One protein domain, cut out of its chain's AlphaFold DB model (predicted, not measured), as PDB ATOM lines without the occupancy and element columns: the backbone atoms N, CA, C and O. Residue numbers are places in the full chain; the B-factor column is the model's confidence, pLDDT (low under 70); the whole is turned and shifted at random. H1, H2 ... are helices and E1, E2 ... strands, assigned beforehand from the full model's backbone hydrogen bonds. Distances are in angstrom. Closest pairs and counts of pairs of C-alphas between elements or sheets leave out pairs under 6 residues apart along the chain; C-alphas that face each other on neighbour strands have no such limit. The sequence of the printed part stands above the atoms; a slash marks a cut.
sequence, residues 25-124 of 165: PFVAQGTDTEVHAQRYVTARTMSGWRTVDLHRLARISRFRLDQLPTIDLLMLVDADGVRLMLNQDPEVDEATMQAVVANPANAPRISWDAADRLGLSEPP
ATOM      1  N   PRO A  25     137.935 188.857 153.586       58.31
ATOM      2  CA  PRO A  25     138.695 189.353 152.441       58.31
ATOM      3  C   PRO A  25     139.710 190.450 152.797       58.31
ATOM      4  O   PRO A  25     140.845 190.407 152.329       58.31
ATOM      5  N   PHE A  26     139.341 191.389 153.670       62.12
ATOM      6  CA  PHE A  26     140.181 192.531 154.046       62.12
ATOM      7  C   PHE A  26     141.367 192.137 154.934       62.12
ATOM      8  O   PHE A  26     142.395 192.804 154.913       62.12
ATOM      9  N   VAL A  27     141.292 191.004 155.643       60.53
ATOM     10  CA  VAL A  27     142.436 190.456 156.399       60.53
ATOM     11  C   VAL A  27     143.610 190.116 155.473       60.53
ATOM     12  O   VAL A  27     144.767 190.196 155.887       60.53
ATOM     13  N   ALA A  28     143.317 189.747 154.223       62.25
ATOM     14  CA  ALA A  28     144.309 189.417 153.205       62.25
ATOM     15  C   ALA A  28     144.771 190.638 152.392       62.25
ATOM     16  O   ALA A  28     145.547 190.459 151.451       62.25
ATOM     17  N   GLN A  29     144.311 191.849 152.727       78.19
ATOM     18  CA  GLN A  29     144.800 193.064 152.091       78.19
ATOM     19  C   GLN A  29     146.268 193.277 152.473       78.19
ATOM     20  O   GLN A  29     146.605 193.395 153.651       78.19
ATOM     21  N   GLY A  30     147.137 193.253 151.469       76.44
ATOM     22  CA  GLY A  30     148.560 193.498 151.605       76.44
ATOM     23  C   GLY A  30     148.860 194.992 151.559       76.44
ATOM     24  O   GLY A  30     148.443 195.684 150.631       76.44
ATOM     25  N   THR A  31     149.592 195.474 152.554       77.19
ATOM     26  CA  THR A  31     150.370 196.716 152.513       77.19
ATOM     27  C   THR A  31     151.845 196.358 152.316       77.19
ATOM     28  O   THR A  31     152.214 195.210 152.545       77.19
ATOM     29  N   ASP A  32     152.689 197.308 151.913       85.94
ATOM     30  CA  ASP A  32     154.127 197.081 151.671       85.94
ATOM     31  C   ASP A  32     154.376 195.923 150.684       85.94
ATOM     32  O   ASP A  32     154.778 194.821 151.064       85.94
ATOM     33  N   THR A  33     154.044 196.159 149.413       87.62
ATOM     34  CA  THR A  33     154.223 195.203 148.317       87.62
ATOM     35  C   THR A  33     155.666 195.180 147.836       87.62
ATOM     36  O   THR A  33     156.254 196.216 147.546       87.62
ATOM     37  N   GLU A  34     156.223 193.978 147.704       91.44
ATOM     38  CA  GLU A  34     157.517 193.744 147.067       91.44
ATOM     39  C   GLU A  34     157.391 192.619 146.037       91.44
ATOM     40  O   GLU A  34     156.895 191.522 146.328       91.44
ATOM     41  N   VAL A  35     157.859 192.887 144.819       91.75
ATOM     42  CA  VAL A  35     157.954 191.893 143.750       91.75
ATOM     43  C   VAL A  35     159.385 191.363 143.704       91.75
ATOM     44  O   VAL A  35     160.339 192.099 143.469       91.75
ATOM     45  N   HIS A  36     159.556 190.055 143.896       90.75
ATOM     46  CA  HIS A  36     160.864 189.412 143.818       90.75
ATOM     47  C   HIS A  36     160.999 188.604 142.532       90.75
ATOM     48  O   HIS A  36     160.272 187.628 142.305       90.75
ATOM     49  N   ALA A  37     161.982 188.994 141.714       86.38
ATOM     50  CA  ALA A  37     162.397 188.284 140.503       86.38
ATOM     51  C   ALA A  37     161.231 187.938 139.553       86.38
ATOM     52  O   ALA A  37     161.238 186.871 138.944       86.38
ATOM     53  N   GLN A  38     160.206 188.802 139.484       85.62
ATOM     54  CA  GLN A  38     158.985 188.619 138.674       85.62
ATOM     55  C   GLN A  38     158.240 187.294 138.926       85.62
ATOM     56  O   GLN A  38     157.409 186.862 138.130       85.62
ATOM     57  N   ARG A  39     158.536 186.626 140.042       89.88
ATOM     58  CA  ARG A  39     158.000 185.304 140.360       89.88
ATOM     59  C   ARG A  39     157.230 185.297 141.659       89.88
ATOM     60  O   ARG A  39     156.226 184.606 141.744       89.88
ATOM     61  N   TYR A  40     157.692 186.037 142.655       93.44
ATOM     62  CA  TYR A  40     157.039 186.073 143.950       93.44
ATOM     63  C   TYR A  40     156.529 187.470 144.230       93.44
ATOM     64  O   TYR A  40     157.237 188.447 143.994       93.44
ATOM     65  N   VAL A  41     155.320 187.551 144.770       94.31
ATOM     66  CA  VAL A  41     154.798 188.794 145.331       94.31
ATOM     67  C   VAL A  41     154.659 188.596 146.822       94.31
ATOM     68  O   VAL A  41     153.911 187.724 147.273       94.31
ATOM     69  N   THR A  42     155.403 189.394 147.574       93.94
ATOM     70  CA  THR A  42     155.345 189.433 149.027       93.94
ATOM     71  C   THR A  42     154.611 190.695 149.444       93.94
ATOM     72  O   THR A  42     154.871 191.771 148.919       93.94
ATOM     73  N   ALA A  43     153.688 190.579 150.390       93.31
ATOM     74  CA  ALA A  43     153.102 191.749 151.023       93.31
ATOM     75  C   ALA A  43     152.767 191.485 152.487       93.31
ATOM     76  O   ALA A  43     152.560 190.344 152.928       93.31
ATOM     77  N   ARG A  44     152.702 192.563 153.259       90.31
ATOM     78  CA  ARG A  44     152.338 192.539 154.667       90.31
ATOM     79  C   ARG A  44     150.822 192.579 154.814       90.31
ATOM     80  O   ARG A  44     150.183 193.583 154.542       90.31
ATOM     81  N   THR A  45     150.235 191.486 155.282       86.56
ATOM     82  CA  THR A  45     148.802 191.411 155.610       86.56
ATOM     83  C   THR A  45     148.571 191.628 157.104       86.56
ATOM     84  O   THR A  45     149.516 191.586 157.899       86.56
ATOM     85  N   MET A  46     147.309 191.743 157.534       77.94
ATOM     86  CA  MET A  46     146.970 191.760 158.968       77.94
ATOM     87  C   MET A  46     147.446 190.498 159.707       77.94
ATOM     88  O   MET A  46     147.703 190.538 160.906       77.94
ATOM     89  N   SER A  47     147.583 189.377 158.991       79.56
ATOM     90  CA  SER A  47     148.070 188.104 159.538       79.56
ATOM     91  C   SER A  47     149.597 187.938 159.496       79.56
ATOM     92  O   SER A  47     150.097 186.871 159.847       79.56
ATOM     93  N   GLY A  48     150.333 188.961 159.048       87.19
ATOM     94  CA  GLY A  48     151.779 188.924 158.829       87.19
ATOM     95  C   GLY A  48     152.165 188.941 157.350       87.19
ATOM     96  O   GLY A  48     151.323 189.133 156.468       87.19
ATOM     97  N   TRP A  49     153.455 188.749 157.079       91.88
ATOM     98  CA  TRP A  49     153.991 188.673 155.721       91.88
ATOM     99  C   TRP A  49     153.479 187.431 154.993       91.88
ATOM    100  O   TRP A  49     153.487 186.324 155.538       91.88
ATOM    101  N   ARG A  50     153.009 187.623 153.764       91.44
ATOM    102  CA  ARG A  50     152.517 186.562 152.886       91.44
ATOM    103  C   ARG A  50     153.196 186.689 151.536       91.44
ATOM    104  O   ARG A  50     153.271 187.786 150.999       91.44
ATOM    105  N   THR A  51     153.627 185.557 150.997       94.25
ATOM    106  CA  THR A  51     154.269 185.472 149.686       94.25
ATOM    107  C   THR A  51     153.468 184.530 148.802       94.25
ATOM    108  O   THR A  51     153.107 183.436 149.236       94.25
ATOM    109  N   VAL A  52     153.176 184.962 147.581       93.94
ATOM    110  CA  VAL A  52     152.471 184.188 146.551       93.94
ATOM    111  C   VAL A  52     153.439 183.888 145.411       93.94
ATOM    112  O   VAL A  52     154.120 184.805 144.951       93.94
ATOM    113  N   ASP A  53     153.495 182.635 144.941       94.44
ATOM    114  CA  ASP A  53     154.223 182.272 143.718       94.44
ATOM    115  C   ASP A  53     153.327 182.511 142.494       94.44
ATOM    116  O   ASP A  53     152.320 181.832 142.271       94.44
ATOM    117  N   LEU A  54     153.709 183.483 141.668       92.94
ATOM    118  CA  LEU A  54     152.997 183.864 140.453       92.94
ATOM    119  C   LEU A  54     152.975 182.743 139.401       92.94
ATOM    120  O   LEU A  54     152.063 182.686 138.581       92.94
ATOM    121  N   HIS A  55     153.938 181.816 139.428       91.69
ATOM    122  CA  HIS A  55     153.995 180.698 138.476       91.69
ATOM    123  C   HIS A  55     153.109 179.517 138.888       91.69
ATOM    124  O   HIS A  55     152.917 178.585 138.102       91.69
ATOM    125  N   ARG A  56     152.592 179.541 140.120       92.44
ATOM    126  CA  ARG A  56     151.702 178.520 140.682       92.44
ATOM    127  C   ARG A  56     150.325 179.086 141.014       92.44
ATOM    128  O   ARG A  56     149.594 178.507 141.811       92.44
ATOM    129  N   LEU A  57     149.933 180.193 140.383       92.44
ATOM    130  CA  LEU A  57     148.614 180.773 140.595       92.44
ATOM    131  C   LEU A  57     147.514 179.768 140.235       92.44
ATOM    132  O   LEU A  57     147.466 179.210 139.143       92.44
ATOM    133  N   ALA A  58     146.582 179.578 141.161       91.62
ATOM    134  CA  ALA A  58     145.364 178.811 140.946       91.62
ATOM    135  C   ALA A  58     144.206 179.716 140.511       91.62
ATOM    136  O   ALA A  58     143.347 179.311 139.716       91.62
ATOM    137  N   ARG A  59     144.147 180.944 141.041       92.44
ATOM    138  CA  ARG A  59     143.064 181.889 140.762       92.44
ATOM    139  C   ARG A  59     143.530 183.338 140.853       92.44
ATOM    140  O   ARG A  59     144.244 183.711 141.777       92.44
ATOM    141  N   ILE A  60     143.019 184.153 139.936       92.06
ATOM    142  CA  ILE A  60     143.163 185.605 139.917       92.06
ATOM    143  C   ILE A  60     141.761 186.211 139.839       92.06
ATOM    144  O   ILE A  60     140.947 185.831 138.991       92.06
ATOM    145  N   SER A  61     141.450 187.148 140.728       91.62
ATOM    146  CA  SER A  61     140.184 187.882 140.665       91.62
ATOM    147  C   SER A  61     140.328 189.339 141.055       91.62
ATOM    148  O   SER A  61     141.184 189.660 141.863       91.62
ATOM    149  N   ARG A  62     139.476 190.212 140.519       89.31
ATOM    150  CA  ARG A  62     139.430 191.627 140.896       89.31
ATOM    151  C   ARG A  62     138.183 191.892 141.718       89.31
ATOM    152  O   ARG A  62     137.108 191.368 141.426       89.31
ATOM    153  N   PHE A  63     138.339 192.694 142.754       83.94
ATOM    154  CA  PHE A  63     137.265 193.145 143.611       83.94
ATOM    155  C   PHE A  63     137.218 194.664 143.574       83.94
ATOM    156  O   PHE A  63     138.113 195.338 144.075       83.94
ATOM    157  N   ARG A  64     136.155 195.185 142.965       79.25
ATOM    158  CA  ARG A  64     135.888 196.615 142.856       79.25
ATOM    159  C   ARG A  64     134.535 196.928 143.476       79.25
ATOM    160  O   ARG A  64     133.550 196.236 143.190       79.25
ATOM    161  N   LEU A  65     134.491 197.969 144.303       72.94
ATOM    162  CA  LEU A  65     133.240 198.589 144.730       72.94
ATOM    163  C   LEU A  65     133.009 199.860 143.919       72.94
ATOM    164  O   LEU A  65     133.719 200.842 144.090       72.94
ATOM    165  N   ASP A  66     131.962 199.879 143.099       72.94
ATOM    166  CA  ASP A  66     131.635 201.061 142.286       72.94
ATOM    167  C   ASP A  66     131.291 202.290 143.145       72.94
ATOM    168  O   ASP A  66     131.540 203.424 142.750       72.94
ATOM    169  N   GLN A  67     130.765 202.063 144.352       71.00
ATOM    170  CA  GLN A  67     130.438 203.109 145.327       71.00
ATOM    171  C   GLN A  67     131.677 203.695 146.023       71.00
ATOM    172  O   GLN A  67     131.614 204.796 146.564       71.00
ATOM    173  N   LEU A  68     132.794 202.962 146.025       69.75
ATOM    174  CA  LEU A  68     134.061 203.356 146.635       69.75
ATOM    175  C   LEU A  68     135.180 203.046 145.634       69.75
ATOM    176  O   LEU A  68     135.863 202.034 145.781       69.75
ATOM    177  N   PRO A  69     135.375 203.895 144.606       67.06
ATOM    178  CA  PRO A  69     136.313 203.621 143.516       67.06
ATOM    179  C   PRO A  69     137.772 203.529 143.978       67.06
ATOM    180  O   PRO A  69     138.606 203.003 143.252       67.06
ATOM    181  N   THR A  70     138.076 204.006 145.186       73.88
ATOM    182  CA  THR A  70     139.368 203.819 145.858       73.88
ATOM    183  C   THR A  70     139.634 202.368 146.264       73.88
ATOM    184  O   THR A  70     140.777 202.017 146.539       73.88
ATOM    185  N   ILE A  71     138.601 201.521 146.304       74.38
ATOM    186  CA  ILE A  71     138.697 200.095 146.610       74.38
ATOM    187  C   ILE A  71     138.664 199.316 145.292       74.38
ATOM    188  O   ILE A  71     137.607 198.888 144.816       74.38
ATOM    189  N   ASP A  72     139.852 199.135 144.721       84.69
ATOM    190  CA  ASP A  72     140.118 198.283 143.561       84.69
ATOM    191  C   ASP A  72     141.248 197.303 143.897       84.69
ATOM    192  O   ASP A  72     142.439 197.627 143.849       84.69
ATOM    193  N   LEU A  73     140.851 196.095 144.290       88.81
ATOM    194  CA  LEU A  73     141.752 195.071 144.798       88.81
ATOM    195  C   LEU A  73     141.946 193.952 143.778       88.81
ATOM    196  O   LEU A  73     140.978 193.377 143.281       88.81
ATOM    197  N   LEU A  74     143.195 193.571 143.534       91.62
ATOM    198  CA  LEU A  74     143.556 192.353 142.822       91.62
ATOM    199  C   LEU A  74     143.832 191.244 143.836       91.62
ATOM    200  O   LEU A  74     144.722 191.349 144.671       91.62
ATOM    201  N   MET A  75     143.052 190.174 143.768       92.12
ATOM    202  CA  MET A  75     143.207 188.978 144.580       92.12
ATOM    203  C   MET A  75     143.980 187.914 143.809       92.12
ATOM    204  O   MET A  75     143.491 187.394 142.801       92.12
ATOM    205  N   LEU A  76     145.135 187.546 144.345       93.25
ATOM    206  CA  LEU A  76     145.987 186.463 143.880       93.25
ATOM    207  C   LEU A  76     145.843 185.268 144.821       93.25
ATOM    208  O   LEU A  76     145.868 185.426 146.045       93.25
ATOM    209  N   VAL A  77     145.667 184.077 144.252       93.12
ATOM    210  CA  VAL A  77     145.588 182.822 145.003       93.12
ATOM    211  C   VAL A  77     146.511 181.789 144.375       93.12
ATOM    212  O   VAL A  77     146.331 181.432 143.210       93.12
ATOM    213  N   ASP A  78     147.461 181.293 145.162       92.88
ATOM    214  CA  ASP A  78     148.374 180.201 144.798       92.88
ATOM    215  C   ASP A  78     147.655 178.834 144.856       92.88
ATOM    216  O   ASP A  78     146.642 178.672 145.542       92.88
ATOM    217  N   ALA A  79     148.191 177.830 144.169       91.19
ATOM    218  CA  ALA A  79     147.869 176.415 144.313       91.19
ATOM    219  C   ALA A  79     147.953 175.922 145.764       91.19
ATOM    220  O   ALA A  79     147.136 175.091 146.163       91.19
ATOM    221  N   ASP A  80     148.865 176.474 146.570       90.88
ATOM    222  CA  ASP A  80     148.971 176.147 148.002       90.88
ATOM    223  C   ASP A  80     147.893 176.850 148.861       90.88
ATOM    224  O   ASP A  80     147.834 176.697 150.080       90.88
ATOM    225  N   GLY A  81     147.004 177.629 148.232       87.25
ATOM    226  CA  GLY A  81     145.877 178.296 148.880       87.25
ATOM    227  C   GLY A  81     146.227 179.612 149.574       87.25
ATOM    228  O   GLY A  81     145.346 180.212 150.198       87.25
ATOM    229  N   VAL A  82     147.472 180.085 149.453       89.19
ATOM    230  CA  VAL A  82     147.891 181.411 149.932       89.19
ATOM    231  C   VAL A  82     147.133 182.480 149.156       89.19
ATOM    232  O   VAL A  82     147.039 182.408 147.933       89.19
ATOM    233  N   ARG A  83     146.572 183.459 149.872       90.50
ATOM    234  CA  ARG A  83     145.761 184.538 149.300       90.50
ATOM    235  C   ARG A  83     146.389 185.881 149.607       90.50
ATOM    236  O   ARG A  83     146.768 186.127 150.751       90.50
ATOM    237  N   LEU A  84     146.409 186.746 148.608       90.50
ATOM    238  CA  LEU A  84     146.903 188.105 148.728       90.50
ATOM    239  C   LEU A  84     145.962 189.039 147.974       90.50
ATOM    240  O   LEU A  84     145.649 188.777 146.816       90.50
ATOM    241  N   MET A  85     145.470 190.088 148.629       89.56
ATOM    242  CA  MET A  85     144.670 191.137 147.995       89.56
ATOM    243  C   MET A  85     145.478 192.416 147.960       89.56
ATOM    244  O   MET A  85     145.883 192.917 149.001       89.56
ATOM    245  N   LEU A  86     145.714 192.944 146.774       89.19
ATOM    246  CA  LEU A  86     146.604 194.073 146.572       89.19
ATOM    247  C   LEU A  86     145.841 195.226 145.942       89.19
ATOM    248  O   LEU A  86     144.981 195.009 145.091       89.19
ATOM    249  N   ASN A  87     146.157 196.448 146.361       88.00
ATOM    250  CA  ASN A  87     145.664 197.647 145.691       88.00
ATOM    251  C   ASN A  87     146.213 197.729 144.256       88.00
ATOM    252  O   ASN A  87     146.901 196.831 143.766       88.00
ATOM    253  N   GLN A  88     145.863 198.798 143.550       85.94
ATOM    254  CA  GLN A  88     146.439 199.078 142.245       85.94
ATOM    255  C   GLN A  88     147.942 199.349 142.365       85.94
ATOM    256  O   GLN A  88     148.347 200.332 142.980       85.94
ATOM    257  N   ASP A  89     148.741 198.451 141.795       89.38
ATOM    258  CA  ASP A  89     150.199 198.505 141.792       89.38
ATOM    259  C   ASP A  89     150.685 198.030 140.409       89.38
ATOM    260  O   ASP A  89     150.525 196.848 140.083       89.38
ATOM    261  N   PRO A  90     151.220 198.935 139.566       89.31
ATOM    262  CA  PRO A  90     151.651 198.599 138.212       89.31
ATOM    263  C   PRO A  90     152.720 197.504 138.157       89.31
ATOM    264  O   PRO A  90     152.705 196.705 137.226       89.31
ATOM    265  N   GLU A  91     153.622 197.443 139.140       91.69
ATOM    266  CA  GLU A  91     154.720 196.470 139.148       91.69
ATOM    267  C   GLU A  91     154.190 195.056 139.416       91.69
ATOM    268  O   GLU A  91     154.561 194.090 138.744       91.69
ATOM    269  N   VAL A  92     153.247 194.939 140.355       92.31
ATOM    270  CA  VAL A  92     152.533 193.688 140.639       92.31
ATOM    271  C   VAL A  92     151.681 193.263 139.447       92.31
ATOM    272  O   VAL A  92     151.674 192.079 139.095       92.31
ATOM    273  N   ASP A  93     150.946 194.198 138.842       93.50
ATOM    274  CA  ASP A  93     150.071 193.921 137.703       93.50
ATOM    275  C   ASP A  93     150.904 193.428 136.500       93.50
ATOM    276  O   ASP A  93     150.570 192.403 135.899       93.50
ATOM    277  N   GLU A  94     152.037 194.075 136.207       93.00
ATOM    278  CA  GLU A  94     152.966 193.664 135.150       93.00
ATOM    279  C   GLU A  94     153.591 192.292 135.436       93.00
ATOM    280  O   GLU A  94     153.554 191.412 134.572       93.00
ATOM    281  N   ALA A  95     154.109 192.060 136.646       93.19
ATOM    282  CA  ALA A  95     154.694 190.770 137.017       93.19
ATOM    283  C   ALA A  95     153.662 189.633 136.951       93.19
ATOM    284  O   ALA A  95     153.953 188.541 136.456       93.19
ATOM    285  N   THR A  96     152.429 189.895 137.397       92.81
ATOM    286  CA  THR A  96     151.322 188.933 137.322       92.81
ATOM    287  C   THR A  96     150.972 188.622 135.870       92.81
ATOM    288  O   THR A  96     150.845 187.453 135.506       92.81
ATOM    289  N   MET A  97     150.846 189.648 135.023       92.69
ATOM    290  CA  MET A  97     150.586 189.486 133.593       92.69
ATOM    291  C   MET A  97     151.691 188.659 132.922       92.69
ATOM    292  O   MET A  97     151.390 187.688 132.226       92.69
ATOM    293  N   GLN A  98     152.962 188.997 133.157       90.69
ATOM    294  CA  GLN A  98     154.107 188.279 132.594       90.69
ATOM    295  C   GLN A  98     154.119 186.805 133.018       90.69
ATOM    296  O   GLN A  98     154.294 185.933 132.169       90.69
ATOM    297  N   ALA A  99     153.863 186.506 134.295       89.50
ATOM    298  CA  ALA A  99     153.813 185.132 134.792       89.50
ATOM    299  C   ALA A  99     152.673 184.311 134.162       89.50
ATOM    300  O   ALA A  99     152.870 183.149 133.802       89.50
ATOM    301  N   VAL A 100     151.494 184.919 133.979       89.56
ATOM    302  CA  VAL A 100     150.351 184.279 133.304       89.56
ATOM    303  C   VAL A 100     150.676 183.972 131.842       89.56
ATOM    304  O   VAL A 100     150.399 182.870 131.371       89.56
ATOM    305  N   VAL A 101     151.276 184.926 131.124       88.94
ATOM    306  CA  VAL A 101     151.631 184.767 129.705       88.94
ATOM    307  C   VAL A 101     152.762 183.751 129.518       88.94
ATOM    308  O   VAL A 101     152.726 182.960 128.575       88.94
ATOM    309  N   ALA A 102     153.747 183.733 130.418       85.88
ATOM    310  CA  ALA A 102     154.900 182.839 130.336       85.88
ATOM    311  C   ALA A 102     154.556 181.363 130.601       85.88
ATOM    312  O   ALA A 102     155.295 180.483 130.159       85.88
ATOM    313  N   ASN A 103     153.454 181.070 131.306       81.12
ATOM    314  CA  ASN A 103     153.102 179.705 131.701       81.12
ATOM    315  C   ASN A 103     151.667 179.291 131.314       81.12
ATOM    316  O   ASN A 103     150.832 179.025 132.185       81.12
ATOM    317  N   PRO A 104     151.365 179.156 130.008       76.06
ATOM    318  CA  PRO A 104     150.023 178.805 129.545       76.06
ATOM    319  C   PRO A 104     149.589 177.386 129.951       76.06
ATOM    320  O   PRO A 104     148.395 177.115 130.054       76.06
ATOM    321  N   ALA A 105     150.538 176.475 130.205       73.88
ATOM    322  CA  ALA A 105     150.244 175.098 130.607       73.88
ATOM    323  C   ALA A 105     149.609 175.007 132.007       73.88
ATOM    324  O   ALA A 105     148.805 174.112 132.256       73.88
ATOM    325  N   ASN A 106     149.929 175.959 132.890       79.75
ATOM    326  CA  ASN A 106     149.379 176.075 134.241       79.75
ATOM    327  C   ASN A 106     148.575 177.374 134.395       79.75
ATOM    328  O   ASN A 106     148.710 178.082 135.390       79.75
ATOM    329  N   ALA A 107     147.750 177.702 133.398       80.50
ATOM    330  CA  ALA A 107     146.986 178.941 133.409       80.50
ATOM    331  C   ALA A 107     146.028 179.010 134.625       80.50
ATOM    332  O   ALA A 107     145.180 178.120 134.796       80.50
ATOM    333  N   PRO A 108     146.106 180.064 135.461       87.69
ATOM    334  CA  PRO A 108     145.186 180.248 136.577       87.69
ATOM    335  C   PRO A 108     143.753 180.490 136.095       87.69
ATOM    336  O   PRO A 108     143.498 180.931 134.976       87.69
ATOM    337  N   ARG A 109     142.776 180.297 136.987       88.94
ATOM    338  CA  ARG A 109     141.408 180.777 136.745       88.94
ATOM    339  C   ARG A 109     141.351 182.292 136.923       88.94
ATOM    340  O   ARG A 109     141.431 182.767 138.053       88.94
ATOM    341  N   ILE A 110     141.155 183.036 135.840       88.75
ATOM    342  CA  ILE A 110     141.121 184.508 135.849       88.75
ATOM    343  C   ILE A 110     139.676 184.997 135.697       88.75
ATOM    344  O   ILE A 110     138.957 184.551 134.803       88.75
ATOM    345  N   SER A 111     139.219 185.896 136.576       86.50
ATOM    346  CA  SER A 111     137.924 186.578 136.396       86.50
ATOM    347  C   SER A 111     138.008 187.656 135.315       86.50
ATOM    348  O   SER A 111     139.041 188.308 135.214       86.50
ATOM    349  N   TRP A 112     136.908 187.939 134.611       81.56
ATOM    350  CA  TRP A 112     136.864 188.981 133.571       81.56
ATOM    351  C   TRP A 112     137.382 190.346 134.046       81.56
ATOM    352  O   TRP A 112     138.277 190.894 133.421       81.56
ATOM    353  N   ASP A 113     136.923 190.826 135.204       87.06
ATOM    354  CA  ASP A 113     137.362 192.112 135.770       87.06
ATOM    355  C   ASP A 113     138.886 192.162 136.023       87.06
ATOM    356  O   ASP A 113     139.507 193.223 135.953       87.06
ATOM    357  N   ALA A 114     139.493 191.009 136.327       89.25
ATOM    358  CA  ALA A 114     140.938 190.886 136.515       89.25
ATOM    359  C   ALA A 114     141.682 190.798 135.185       89.25
ATOM    360  O   ALA A 114     142.732 191.409 135.055       89.25
ATOM    361  N   ALA A 115     141.140 190.074 134.204       88.75
ATOM    362  CA  ALA A 115     141.691 190.049 132.854       88.75
ATOM    363  C   ALA A 115     141.697 191.459 132.241       88.75
ATOM    364  O   ALA A 115     142.713 191.867 131.692       88.75
ATOM    365  N   ASP A 116     140.617 192.222 132.436       88.31
ATOM    366  CA  ASP A 116     140.505 193.633 132.052       88.31
ATOM    367  C   ASP A 116     141.593 194.494 132.715       88.31
ATOM    368  O   ASP A 116     142.344 195.180 132.027       88.31
ATOM    369  N   ARG A 117     141.759 194.389 134.043       88.75
ATOM    370  CA  ARG A 117     142.820 195.115 134.768       88.75
ATOM    371  C   ARG A 117     144.226 194.745 134.297       88.75
ATOM    372  O   ARG A 117     145.078 195.619 134.214       88.75
ATOM    373  N   LEU A 118     144.457 193.470 133.997       88.81
ATOM    374  CA  LEU A 118     145.749 192.956 133.546       88.81
ATOM    375  C   LEU A 118     145.972 193.129 132.030       88.81
ATOM    376  O   LEU A 118     146.995 192.681 131.523       88.81
ATOM    377  N   GLY A 119     145.027 193.725 131.289       88.12
ATOM    378  CA  GLY A 119     145.136 193.907 129.837       88.12
ATOM    379  C   GLY A 119     145.117 192.603 129.026       88.12
ATOM    380  O   GLY A 119     145.512 192.587 127.859       88.12
ATOM    381  N   LEU A 120     144.656 191.498 129.617       83.12
ATOM    382  CA  LEU A 120     144.594 190.183 128.978       83.12
ATOM    383  C   LEU A 120     143.346 190.109 128.085       83.12
ATOM    384  O   LEU A 120     142.216 190.043 128.572       83.12
ATOM    385  N   SER A 121     143.531 190.133 126.765       63.72
ATOM    386  CA  SER A 121     142.420 190.057 125.810       63.72
ATOM    387  C   SER A 121     141.929 188.608 125.648       63.72
ATOM    388  O   SER A 121     142.692 187.748 125.226       63.72
ATOM    389  N   GLU A 122     140.640 188.401 125.960       60.25
ATOM    390  CA  GLU A 122     139.793 187.183 125.902       60.25
ATOM    391  C   GLU A 122     139.697 186.272 127.149       60.25
ATOM    392  O   GLU A 122     140.631 185.559 127.515       60.25
ATOM    393  N   PRO A 123     138.479 186.161 127.722       50.59
ATOM    394  CA  PRO A 123     138.036 184.939 128.396       50.59
ATOM    395  C   PRO A 123     136.728 184.350 127.797       50.59
ATOM    396  O   PRO A 123     135.901 185.073 127.233       50.59
ATOM    397  N   PRO A 124     136.490 183.026 127.927       47.00
ATOM    398  CA  PRO A 124     135.426 182.304 127.224       47.00
ATOM    399  C   PRO A 124     134.009 182.716 127.659       47.00
ATOM    400  O   PRO A 124     133.678 182.747 128.848       47.00
TER     401      PRO A 124
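Overview. This is residues 25 to 124 of the 165 residues of an uncharacterized protein of Lentzea albidocapillata subsp. violacea (UniProt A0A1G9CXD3). Two small three-stranded antiparallel sheets meet at a corner: the short strand E6, at one edge of the sheet E4 E5 E6, lies over the sheet E1 E2 E3, while E4 and E5 stay apart from E1 and E2. Helix H1 packs in the corner between the two sheets, the short H2 lies across E4, and the long hairpin of E4 and E5 runs on past E6. The printed part has 100 residues, with six named strands followed by two named helices, in a mixed class of helices and strands. The whole is compact, with a radius of gyration of the C-alphas of 12.5 A, and rounded, spanning 33 by 31 by 22 A.

Along the chain. E1, residues 31 to 36, begins at C-alpha 31 at (150.370, 196.716, 152.513) and is 15.5 A long. E2, residues 40 to 45, is 15.2 A long, and E3, residues 48 to 53, 16.7 A. E4, residues 57 to 65, spans 23.9 A, and E5, residues 68 to 78, spans 27.3 A, ending at C-alpha 78 at (148.374, 180.201, 144.798). E6, residues 83 to 86, is 10.0 A long. H1, residues 90 to 102, spans 17.9 A. H2, residues 112 to 117, spans 8.6 A and ends at C-alpha 117 at (142.820, 195.115, 134.768).

Arrangement. E1 E2 E3 and E4 E5 E6 are two meanders, each strand the antiparallel neighbour of the one before. In the hairpin of E1 and E2, N 34 and O 42 are 2.9 A apart, within hydrogen-bond range; in that of E2 and E3, N 43 and O 50 are 2.9 A apart. In the hairpin of E4 and E5, N 61 and O 75 are 2.9 A apart; in that of E5 and E6, N 76 and O 84 are 2.8 A apart. Between the sheets, the closest C-alphas of E3 and E6 are those of Val 52 and Leu 84, 7.1 A apart. H1 is on the sheet E1 E2 E3 at a height over the sheet of 10.3 A, slantwise to the strands, at 40 degrees to E1 on the local plane; its closest C-alpha pair with E1 is Val 35 and Val 92, 6.5 A. H1 and H2 are on one face of the sheet E4 E5 E6, two layers, helices on a sheet. H2 lies over E4 at a height over the sheet of 6.8 A, across the strands, at 77 degrees to E4 on the local plane; the C-alphas of Arg 62 and Ala 114 are their closest, 4.7 A. H1 and H2 are close but not clearly touching, with the closest C-alphas, of Asp 93 and Arg 117, 7.9 A apart. In H1 and H2 every O i to N i+4 pair is within hydrogen-bond range.

Size, cuts and confidence. The C-alphas farthest apart, those of Gln 67 and Ala 105, are 37.3 A apart. The printed part has no cut and no long link. Mean pLDDT of the printed part is 84.9, with residues 25 to 28, 68 to 69 and 121 to 124 under 70.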